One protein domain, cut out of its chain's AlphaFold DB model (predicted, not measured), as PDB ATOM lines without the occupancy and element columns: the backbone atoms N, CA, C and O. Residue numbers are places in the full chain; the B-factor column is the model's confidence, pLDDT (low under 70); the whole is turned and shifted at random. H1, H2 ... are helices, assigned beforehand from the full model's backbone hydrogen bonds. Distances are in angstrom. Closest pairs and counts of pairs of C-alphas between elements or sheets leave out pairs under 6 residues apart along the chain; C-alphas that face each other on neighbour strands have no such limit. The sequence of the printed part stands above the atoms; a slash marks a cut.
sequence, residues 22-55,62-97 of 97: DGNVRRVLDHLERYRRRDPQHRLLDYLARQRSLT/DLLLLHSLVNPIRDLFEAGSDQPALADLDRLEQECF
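AT A GLANCE: This is residues 22 to 55 and 62 to 97 of the 97 residues of the protein "N(2)-fixation sustaining protein CowN" of Sphaerotilus hippei (UniProt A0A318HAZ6). The longest helix, H1, makes one side of a small helical body: H5 packs on residues 24 to 31 of H1 and forms a helical hairpin with H4, which is near H1 without touching it, while H2 folds back after H1 and packs on its residues 32 to 36. The short H3 fills in between H2 and H5, and the turn at residues 38 to 43 sticks out. The 70 printed residues hold five named helices, H1 to H5 in order, and no named strand; the class is all helix. The whole is compact, with a radius of gyration of the C-alphas of 11.2 A and spans of 30 by 30 by 18 A.

IN THESE COORDINATES: H1, residues 22 to 38, begins at C-alpha 22 (-55.898, -19.085, 0.483) and is 24.6 A long. H2, residues 43 to 54, is 16.6 A long. H3 takes residues 62 to 68 and H4 residues 70 to 79. H5, residues 83 to 96, is 19.4 A long and ends at C-alpha 96 (-52.028, -22.679, 8.497).

HOW THE PARTS SIT: H1, with residues 32 to 36 alone, touches H2; C-alphas 36 and 45 are closest, 5.9 A, at a steep tilt of 51 degrees, opposite ways. With residues 24 to 31 alone it touches H5; C-alphas 24 and 92 are closest, 5.6 A, at a shallow tilt of 34 degrees, only just short of steep. H4 and H5 form a hairpin at 15 degrees, with C-alphas 77 and 86 closest, 6.2 A. H3 is close to but not clearly touching H1; C-alphas 25 and 63 are closest, 6.6 A. H2 and H5 are apart. In all five helices every O i to N i+4 pair is within hydrogen-bond range.

THE WHOLE: The C-alphas of Gln 41 and Glu 95 are farthest apart, 31.1 A. Residues 56 to 61 are not printed; C-alphas 55 and 62 are 9.4 A apart across the cut. The links printed whole are tight. Mean pLDDT of the printed part is 94.1; residue 55 alone is under 70.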
ATOM      1  N   ASP A  22     -55.834 -18.844   1.923       88.62
ATOM      2  CA  ASP A  22     -55.898 -19.085   0.483       88.62
ATOM      3  C   ASP A  22     -54.639 -18.557  -0.219       88.62
ATOM      4  O   ASP A  22     -54.106 -19.207  -1.122       88.62
ATOM      5  N   GLY A  23     -54.126 -17.398   0.208       92.31
ATOM      6  CA  GLY A  23     -52.893 -16.828  -0.317       92.31
ATOM      7  C   GLY A  23     -51.660 -17.663   0.009       92.31
ATOM      8  O   GLY A  23     -50.862 -17.924  -0.894       92.31
ATOM      9  N   ASN A  24     -51.514 -18.124   1.254       93.31
ATOM     10  CA  ASN A  24     -50.385 -18.960   1.671       93.31
ATOM     11  C   ASN A  24     -50.374 -20.302   0.927       93.31
ATOM     12  O   ASN A  24     -49.348 -20.692   0.366       93.31
ATOM     13  N   VAL A  25     -51.529 -20.968   0.831       93.38
ATOM     14  CA  VAL A  25     -51.675 -22.211   0.058       93.38
ATOM     15  C   VAL A  25     -51.330 -21.962  -1.412       93.38
ATOM     16  O   VAL A  25     -50.568 -22.723  -2.012       93.38
ATOM     17  N   ARG A  26     -51.833 -20.869  -2.005       94.44
ATOM     18  CA  ARG A  26     -51.573 -20.544  -3.413       94.44
ATOM     19  C   ARG A  26     -50.090 -20.336  -3.712       94.44
ATOM     20  O   ARG A  26     -49.625 -20.844  -4.728       94.44
ATOM     21  N   ARG A  27     -49.342 -19.654  -2.839       97.00
ATOM     22  CA  ARG A  27     -47.894 -19.427  -3.021       97.00
ATOM     23  C   ARG A  27     -47.119 -20.737  -3.135       97.00
ATOM     24  O   ARG A  27     -46.385 -20.935  -4.103       97.00
ATOM     25  N   VAL A  28     -47.341 -21.671  -2.209       97.50
ATOM     26  CA  VAL A  28     -46.673 -22.985  -2.238       97.50
ATOM     27  C   VAL A  28     -47.058 -23.773  -3.494       97.50
ATOM     28  O   VAL A  28     -46.199 -24.362  -4.153       97.50
ATOM     29  N   LEU A  29     -48.332 -23.738  -3.893       95.81
ATOM     30  CA  LEU A  29     -48.789 -24.381  -5.127       95.81
ATOM     31  C   LEU A  29     -48.149 -23.783  -6.390       95.81
ATOM     32  O   LEU A  29     -47.826 -24.534  -7.312       95.81
ATOM     33  N   ASP A  30     -47.929 -22.469  -6.434       97.38
ATOM     34  CA  ASP A  30     -47.258 -21.803  -7.554       97.38
ATOM     35  C   ASP A  30     -45.787 -22.251  -7.671       97.38
ATOM     36  O   ASP A  30     -45.294 -22.490  -8.781       97.38
ATOM     37  N   HIS A  31     -45.095 -22.455  -6.543       98.25
ATOM     38  CA  HIS A  31     -43.757 -23.056  -6.533       98.25
ATOM     39  C   HIS A  31     -43.772 -24.489  -7.072       98.25
ATOM     40  O   HIS A  31     -42.983 -24.819  -7.962       98.25
ATOM     41  N   LEU A  32     -44.692 -25.329  -6.600       97.50
ATOM     42  CA  LEU A  32     -44.819 -26.717  -7.060       97.50
ATOM     43  C   LEU A  32     -45.120 -26.798  -8.563       97.50
ATOM     44  O   LEU A  32     -44.530 -27.609  -9.278       97.50
ATOM     45  N   GLU A  33     -45.977 -25.915  -9.071       96.38
ATOM     46  CA  GLU A  33     -46.267 -25.816 -10.501       96.38
ATOM     47  C   GLU A  33     -45.034 -25.376 -11.305       96.38
ATOM     48  O   GLU A  33     -44.767 -25.921 -12.380       96.38
ATOM     49  N   ARG A  34     -44.226 -24.442 -10.783       97.38
ATOM     50  CA  ARG A  34     -42.946 -24.060 -11.400       97.38
ATOM     51  C   ARG A  34     -41.991 -25.247 -11.503       97.38
ATOM     52  O   ARG A  34     -41.381 -25.431 -12.556       97.38
ATOM     53  N   TYR A  35     -41.867 -26.050 -10.448       97.62
ATOM     54  CA  TYR A  35     -41.064 -27.276 -10.477       97.62
ATOM     55  C   TYR A  35     -41.606 -28.273 -11.503       97.62
ATOM     56  O   TYR A  35     -40.839 -28.803 -12.304       97.62
ATOM     57  N   ARG A  36     -42.930 -28.456 -11.561       95.81
ATOM     58  CA  ARG A  36     -43.571 -29.409 -12.476       95.81
ATOM     59  C   ARG A  36     -43.358 -29.037 -13.941       95.81
ATOM     60  O   ARG A  36     -43.227 -29.913 -14.785       95.81
ATOM     61  N   ARG A  37     -43.300 -27.743 -14.266       95.81
ATOM     62  CA  ARG A  37     -42.975 -27.280 -15.627       95.81
ATOM     63  C   ARG A  37     -41.524 -27.552 -16.020       95.81
ATOM     64  O   ARG A  37     -41.258 -27.725 -17.204       95.81
ATOM     65  N   ARG A  38     -40.601 -27.558 -15.054       95.31
ATOM     66  CA  ARG A  38     -39.176 -27.855 -15.283       95.31
ATOM     67  C   ARG A  38     -38.924 -29.355 -15.399       95.31
ATOM     68  O   ARG A  38     -38.158 -29.761 -16.263       95.31
ATOM     69  N   ASP A  39     -39.588 -30.147 -14.562       94.25
ATOM     70  CA  ASP A  39     -39.537 -31.608 -14.590       94.25
ATOM     71  C   ASP A  39     -40.955 -32.212 -14.542       94.25
ATOM     72  O   ASP A  39     -41.471 -32.550 -13.469       94.25
ATOM     73  N   PRO A  40     -41.608 -32.366 -15.709       90.81
ATOM     74  CA  PRO A  40     -42.949 -32.940 -15.794       90.81
ATOM     75  C   PRO A  40     -43.030 -34.418 -15.394       90.81
ATOM     76  O   PRO A  40     -44.133 -34.923 -15.203       90.81
ATOM     77  N   GLN A  41     -41.894 -35.121 -15.303       92.69
ATOM     78  CA  GLN A  41     -41.840 -36.550 -14.980       92.69
ATOM     79  C   GLN A  41     -41.566 -36.811 -13.493       92.69
ATOM     80  O   GLN A  41     -41.569 -37.966 -13.054       92.69
ATOM     81  N   HIS A  42     -41.375 -35.758 -12.693       95.88
ATOM     82  CA  HIS A  42     -41.117 -35.886 -11.266       95.88
ATOM     83  C   HIS A  42     -42.302 -36.539 -10.536       95.88
ATOM     84  O   HIS A  42     -43.388 -35.964 -10.417       95.88
ATOM     85  N   ARG A  43     -42.087 -37.737  -9.975       96.19
ATOM     86  CA  ARG A  43     -43.160 -38.574  -9.403       96.19
ATOM     87  C   ARG A  43     -43.971 -37.889  -8.301       96.19
ATOM     88  O   ARG A  43     -45.187 -38.046  -8.274       96.19
ATOM     89  N   LEU A  44     -43.320 -37.127  -7.416       95.88
ATOM     90  CA  LEU A  44     -44.014 -36.377  -6.358       95.88
ATOM     91  C   LEU A  44     -44.964 -35.323  -6.944       95.88
ATOM     92  O   LEU A  44     -46.092 -35.181  -6.480       95.88
ATOM     93  N   LEU A  45     -44.525 -34.605  -7.983       96.62
ATOM     94  CA  LEU A  45     -45.293 -33.514  -8.587       96.62
ATOM     95  C   LEU A  45     -46.474 -34.054  -9.388       96.62
ATOM     96  O   LEU A  45     -47.567 -33.495  -9.339       96.62
ATOM     97  N   ASP A  46     -46.267 -35.172 -10.080       94.56
ATOM     98  CA  ASP A  46     -47.329 -35.887 -10.777       94.56
ATOM     99  C   ASP A  46     -48.355 -36.493  -9.800       94.56
ATOM    100  O   ASP A  46     -49.562 -36.411 -10.028       94.56
ATOM    101  N   TYR A  47     -47.912 -37.041  -8.662       93.88
ATOM    102  CA  TYR A  47     -48.819 -37.491  -7.604       93.88
ATOM    103  C   TYR A  47     -49.671 -36.336  -7.055       93.88
ATOM    104  O   TYR A  47     -50.898 -36.447  -7.032       93.88
ATOM    105  N   LEU A  48     -49.040 -35.215  -6.685       92.94
ATOM    106  CA  LEU A  48     -49.720 -34.003  -6.216       92.94
ATOM    107  C   LEU A  48     -50.762 -33.515  -7.231       92.94
ATOM    108  O   LEU A  48     -51.918 -33.297  -6.876       92.94
ATOM    109  N   ALA A  49     -50.386 -33.391  -8.505       90.81
ATOM    110  CA  ALA A  49     -51.295 -32.949  -9.559       90.81
ATOM    111  C   ALA A  49     -52.498 -33.892  -9.723       90.81
ATOM    112  O   ALA A  49     -53.637 -33.429  -9.833       90.81
ATOM    113  N   ARG A  50     -52.264 -35.212  -9.682       90.50
ATOM    114  CA  ARG A  50     -53.336 -36.212  -9.758       90.50
ATOM    115  C   ARG A  50     -54.293 -36.108  -8.578       90.50
ATOM    116  O   ARG A  50     -55.493 -36.001  -8.819       90.50
ATOM    117  N   GLN A  51     -53.797 -36.053  -7.339       89.75
ATOM    118  CA  GLN A  51     -54.659 -35.893  -6.159       89.75
ATOM    119  C   GLN A  51     -55.542 -34.647  -6.269       89.75
ATOM    120  O   GLN A  51     -56.756 -34.732  -6.099       89.75
ATOM    121  N   ARG A  52     -54.957 -33.518  -6.681       88.69
ATOM    122  CA  ARG A  52     -55.683 -32.253  -6.856       88.69
ATOM    123  C   ARG A  52     -56.736 -32.294  -7.967       88.69
ATOM    124  O   ARG A  52     -57.733 -31.585  -7.884       88.69
ATOM    125  N   SER A  53     -56.530 -33.106  -9.006       85.00
ATOM    126  CA  SER A  53     -57.501 -33.289 -10.097       85.00
ATOM    127  C   SER A  53     -58.696 -34.168  -9.715       85.00
ATOM    128  O   SER A  53     -59.794 -33.967 -10.230       85.00
ATOM    129  N   LEU A  54     -58.502 -35.119  -8.794       80.00
ATOM    130  CA  LEU A  54     -59.553 -36.031  -8.332       80.00
ATOM    131  C   LEU A  54     -60.573 -35.326  -7.427       80.00
ATOM    132  O   LEU A  54     -61.721 -35.759  -7.328       80.00
ATOM    133  N   THR A  55     -60.190 -34.217  -6.797       67.12
ATOM    134  CA  THR A  55     -61.076 -33.420  -5.944       67.12
ATOM    135  C   THR A  55     -61.827 -32.370  -6.774       67.12
ATOM    136  O   THR A  55     -61.360 -31.252  -6.992       67.12
ATOM    137  N   ASP A  62     -56.380 -28.790  -0.473       88.38
ATOM    138  CA  ASP A  62     -54.999 -28.481  -0.834       88.38
ATOM    139  C   ASP A  62     -54.172 -28.335   0.454       88.38
ATOM    140  O   ASP A  62     -53.031 -28.778   0.494       88.38
ATOM    141  N   LEU A  63     -54.767 -27.810   1.532       88.25
ATOM    142  CA  LEU A  63     -54.116 -27.700   2.831       88.25
ATOM    143  C   LEU A  63     -53.785 -29.075   3.430       88.25
ATOM    144  O   LEU A  63     -52.628 -29.311   3.766       88.25
ATOM    145  N   LEU A  64     -54.750 -30.001   3.505       89.00
ATOM    146  CA  LEU A  64     -54.494 -31.366   3.980       89.00
ATOM    147  C   LEU A  64     -53.450 -32.087   3.123       89.00
ATOM    148  O   LEU A  64     -52.591 -32.796   3.653       89.00
ATOM    149  N   LEU A  65     -53.516 -31.920   1.801       91.69
ATOM    150  CA  LEU A  65     -52.570 -32.538   0.881       91.69
ATOM    151  C   LEU A  65     -51.150 -31.990   1.082       91.69
ATOM    152  O   LEU A  65     -50.204 -32.773   1.155       91.69
ATOM    153  N   LEU A  66     -51.005 -30.665   1.192       93.94
ATOM    154  CA  LEU A  66     -49.722 -30.013   1.455       93.94
ATOM    155  C   LEU A  66     -49.176 -30.408   2.829       93.94
ATOM    156  O   LEU A  66     -48.004 -30.759   2.922       93.94
ATOM    157  N   HIS A  67     -50.019 -30.443   3.862       93.88
ATOM    158  CA  HIS A  67     -49.637 -30.887   5.202       93.88
ATOM    159  C   HIS A  67     -49.139 -32.339   5.203       93.88
ATOM    160  O   HIS A  67     -48.074 -32.641   5.734       93.88
ATOM    161  N   SER A  68     -49.860 -33.240   4.529       94.88
ATOM    162  CA  SER A  68     -49.505 -34.667   4.453       94.88
ATOM    163  C   SER A  68     -48.179 -34.929   3.731       94.88
ATOM    164  O   SER A  68     -47.595 -36.002   3.876       94.88
ATOM    165  N   LEU A  69     -47.713 -33.974   2.924       96.81
ATOM    166  CA  LEU A  69     -46.524 -34.096   2.083       96.81
ATOM    167  C   LEU A  69     -45.487 -33.006   2.373       96.81
ATOM    168  O   LEU A  69     -44.580 -32.811   1.566       96.81
ATOM    169  N   VAL A  70     -45.594 -32.318   3.511       97.19
ATOM    170  CA  VAL A  70     -44.764 -31.148   3.821       97.19
ATOM    171  C   VAL A  70     -43.270 -31.472   3.790       97.19
ATOM    172  O   VAL A  70     -42.504 -30.743   3.167       97.19
ATOM    173  N   ASN A  71     -42.862 -32.620   4.340       97.94
ATOM    174  CA  ASN A  71     -41.458 -33.040   4.348       97.94
ATOM    175  C   ASN A  71     -40.943 -33.367   2.930       97.94
ATOM    176  O   ASN A  71     -39.965 -32.756   2.518       97.94
ATOM    177  N   PRO A  72     -41.613 -34.211   2.115       98.19
ATOM    178  CA  PRO A  72     -41.228 -34.387   0.711       98.19
ATOM    179  C   PRO A  72     -41.183 -33.093  -0.116       98.19
ATOM    180  O   PRO A  72     -40.367 -32.968  -1.029       98.19
ATOM    181  N   ILE A  73     -42.080 -32.138   0.157       98.44
ATOM    182  CA  ILE A  73     -42.096 -30.831  -0.515       98.44
ATOM    183  C   ILE A  73     -40.893 -29.990  -0.070       98.44
ATOM    184  O   ILE A  73     -40.236 -29.379  -0.914       98.44
ATOM    185  N   ARG A  74     -40.567 -30.000   1.226       98.62
ATOM    186  CA  ARG A  74     -39.364 -29.363   1.766       98.62
ATOM    187  C   ARG A  74     -38.104 -29.943   1.132       98.62
ATOM    188  O   ARG A  74     -37.326 -29.174   0.576       98.62
ATOM    189  N   ASP A  75     -37.966 -31.268   1.097       98.50
ATOM    190  CA  ASP A  75     -36.830 -31.958   0.469       98.50
ATOM    191  C   ASP A  75     -36.655 -31.532  -1.002       98.50
ATOM    192  O   ASP A  75     -35.541 -31.287  -1.469       98.50
ATOM    193  N   LEU A  76     -37.763 -31.394  -1.745       98.38
ATOM    194  CA  LEU A  76     -37.754 -30.916  -3.130       98.38
ATOM    195  C   LEU A  76     -37.227 -29.473  -3.248       98.38
ATOM    196  O   LEU A  76     -36.462 -29.156  -4.168       98.38
ATOM    197  N   PHE A  77     -37.644 -28.586  -2.344       98.56
ATOM    198  CA  PHE A  77     -37.201 -27.192  -2.336       98.56
ATOM    199  C   PHE A  77     -35.742 -27.050  -1.883       98.56
ATOM    200  O   PHE A  77     -34.988 -26.300  -2.507       98.56
ATOM    201  N   GLU A  78     -35.309 -27.823  -0.885       98.50
ATOM    202  CA  GLU A  78     -33.919 -27.886  -0.422       98.50
ATOM    203  C   GLU A  78     -32.981 -28.398  -1.519       98.50
ATOM    204  O   GLU A  78     -31.966 -27.759  -1.811       98.50
ATOM    205  N   ALA A  79     -33.354 -29.482  -2.209       97.69
ATOM    206  CA  ALA A  79     -32.589 -30.016  -3.335       97.69
ATOM    207  C   ALA A  79     -32.434 -28.997  -4.478       97.69
ATOM    208  O   ALA A  79     -31.420 -28.987  -5.176       97.69
ATOM    209  N   GLY A  80     -33.421 -28.112  -4.660       96.94
ATOM    210  CA  GLY A  80     -33.351 -27.000  -5.611       96.94
ATOM    211  C   GLY A  80     -32.701 -25.725  -5.067       96.94
ATOM    212  O   GLY A  80     -32.597 -24.754  -5.816       96.94
ATOM    213  N   SER A  81     -32.279 -25.703  -3.795       98.00
ATOM    214  CA  SER A  81     -31.780 -24.510  -3.093       98.00
ATOM    215  C   SER A  81     -32.726 -23.298  -3.207       98.00
ATOM    216  O   SER A  81     -32.289 -22.149  -3.311       98.00
ATOM    217  N   ASP A  82     -34.040 -23.545  -3.213       98.38
ATOM    218  CA  ASP A  82     -35.079 -22.557  -3.519       98.38
ATOM    219  C   ASP A  82     -35.558 -21.840  -2.251       98.38
ATOM    220  O   ASP A  82     -36.626 -22.115  -1.707       98.38
ATOM    221  N   GLN A  83     -34.734 -20.910  -1.765       98.56
ATOM    222  CA  GLN A  83     -34.995 -20.171  -0.524       98.56
ATOM    223  C   GLN A  83     -36.359 -19.455  -0.480       98.56
ATOM    224  O   GLN A  83     -37.007 -19.508   0.563       98.56
ATOM    225  N   PRO A  84     -36.854 -18.828  -1.569       98.50
ATOM    226  CA  PRO A  84     -38.205 -18.267  -1.572       98.50
ATOM    227  C   PRO A  84     -39.293 -19.320  -1.336       98.50
ATOM    228  O   PRO A  84     -40.214 -19.073  -0.566       98.50
ATOM    229  N   ALA A  85     -39.172 -20.499  -1.959       98.31
ATOM    230  CA  ALA A  85     -40.144 -21.575  -1.787       98.31
ATOM    231  C   ALA A  85     -40.116 -22.153  -0.364       98.31
ATOM    232  O   ALA A  85     -41.168 -22.449   0.195       98.31
ATOM    233  N   LEU A  86     -38.923 -22.269   0.233       98.75
ATOM    234  CA  LEU A  86     -38.756 -22.679   1.630       98.75
ATOM    235  C   LEU A  86     -39.387 -21.671   2.595       98.75
ATOM    236  O   LEU A  86     -40.113 -22.077   3.494       98.75
ATOM    237  N   ALA A  87     -39.185 -20.370   2.374       98.44
ATOM    238  CA  ALA A  87     -39.776 -19.331   3.214       98.44
ATOM    239  C   ALA A  87     -41.314 -19.312   3.136       98.44
ATOM    240  O   ALA A  87     -41.983 -19.168   4.161       98.44
ATOM    241  N   ASP A  88     -41.885 -19.485   1.940       98.31
ATOM    242  CA  ASP A  88     -43.340 -19.578   1.771       98.31
ATOM    243  C   ASP A  88     -43.903 -20.884   2.373       98.31
ATOM    244  O   ASP A  88     -45.014 -20.875   2.908       98.31
ATOM    245  N   LEU A  89     -43.140 -21.988   2.360       98.06
ATOM    246  CA  LEU A  89     -43.507 -23.236   3.041       98.06
ATOM    247  C   LEU A  89     -43.462 -23.085   4.569       98.06
ATOM    248  O   LEU A  89     -44.435 -23.429   5.231       98.06
ATOM    249  N   ASP A  90     -42.390 -22.509   5.121       96.88
ATOM    250  CA  ASP A  90     -42.254 -22.224   6.557       96.88
ATOM    251  C   ASP A  90     -43.411 -21.355   7.059       96.88
ATOM    252  O   ASP A  90     -43.980 -21.602   8.123       96.88
ATOM    253  N   ARG A  91     -43.791 -20.341   6.272       94.94
ATOM    254  CA  ARG A  91     -44.936 -19.484   6.574       94.94
ATOM    255  C   ARG A  91     -46.246 -20.266   6.576       94.94
ATOM    256  O   ARG A  91     -47.049 -20.084   7.488       94.94
ATOM    257  N   LEU A  92     -46.472 -21.117   5.572       93.94
ATOM    258  CA  LEU A  92     -47.668 -21.956   5.508       93.94
ATOM    259  C   LEU A  92     -47.764 -22.875   6.736       93.94
ATOM    260  O   LEU A  92     -48.842 -22.989   7.312       93.94
ATOM    261  N   GLU A  93     -46.652 -23.474   7.168       93.44
ATOM    262  CA  GLU A  93     -46.609 -24.310   8.375       93.44
ATOM    263  C   GLU A  93     -46.937 -23.522   9.645       93.44
ATOM    264  O   GLU A  93     -47.698 -23.992  10.481       93.44
ATOM    265  N   GLN A  94     -46.391 -22.315   9.792       91.25
ATOM    266  CA  GLN A  94     -46.595 -21.494  10.989       91.25
ATOM    267  C   GLN A  94     -48.004 -20.901  11.085       91.25
ATOM    268  O   GLN A  94     -48.516 -20.710  12.187       91.25
ATOM    269  N   GLU A  95     -48.604 -20.546   9.947       89.06
ATOM    270  CA  GLU A  95     -49.869 -19.810   9.910       89.06
ATOM    271  C   GLU A  95     -51.085 -20.712   9.628       89.06
ATOM    272  O   GLU A  95     -52.214 -20.324   9.935       89.06
ATOM    273  N   CYS A  96     -50.906 -21.892   9.022       86.38
ATOM    274  CA  CYS A  96     -52.028 -22.679   8.497       86.38
ATOM    275  C   CYS A  96     -52.078 -24.151   8.927       86.38
ATOM    276  O   CYS A  96     -53.108 -24.779   8.667       86.38
ATOM    277  N   PHE A  97     -51.030 -24.701   9.548       83.94
ATOM    278  CA  PHE A  97     -51.035 -26.058  10.113       83.94
ATOM    279  C   PHE A  97     -51.277 -26.020  11.625       83.94
ATOM    280  O   PHE A  97     -51.967 -26.941  12.116       83.94
TER     281      PHE A  97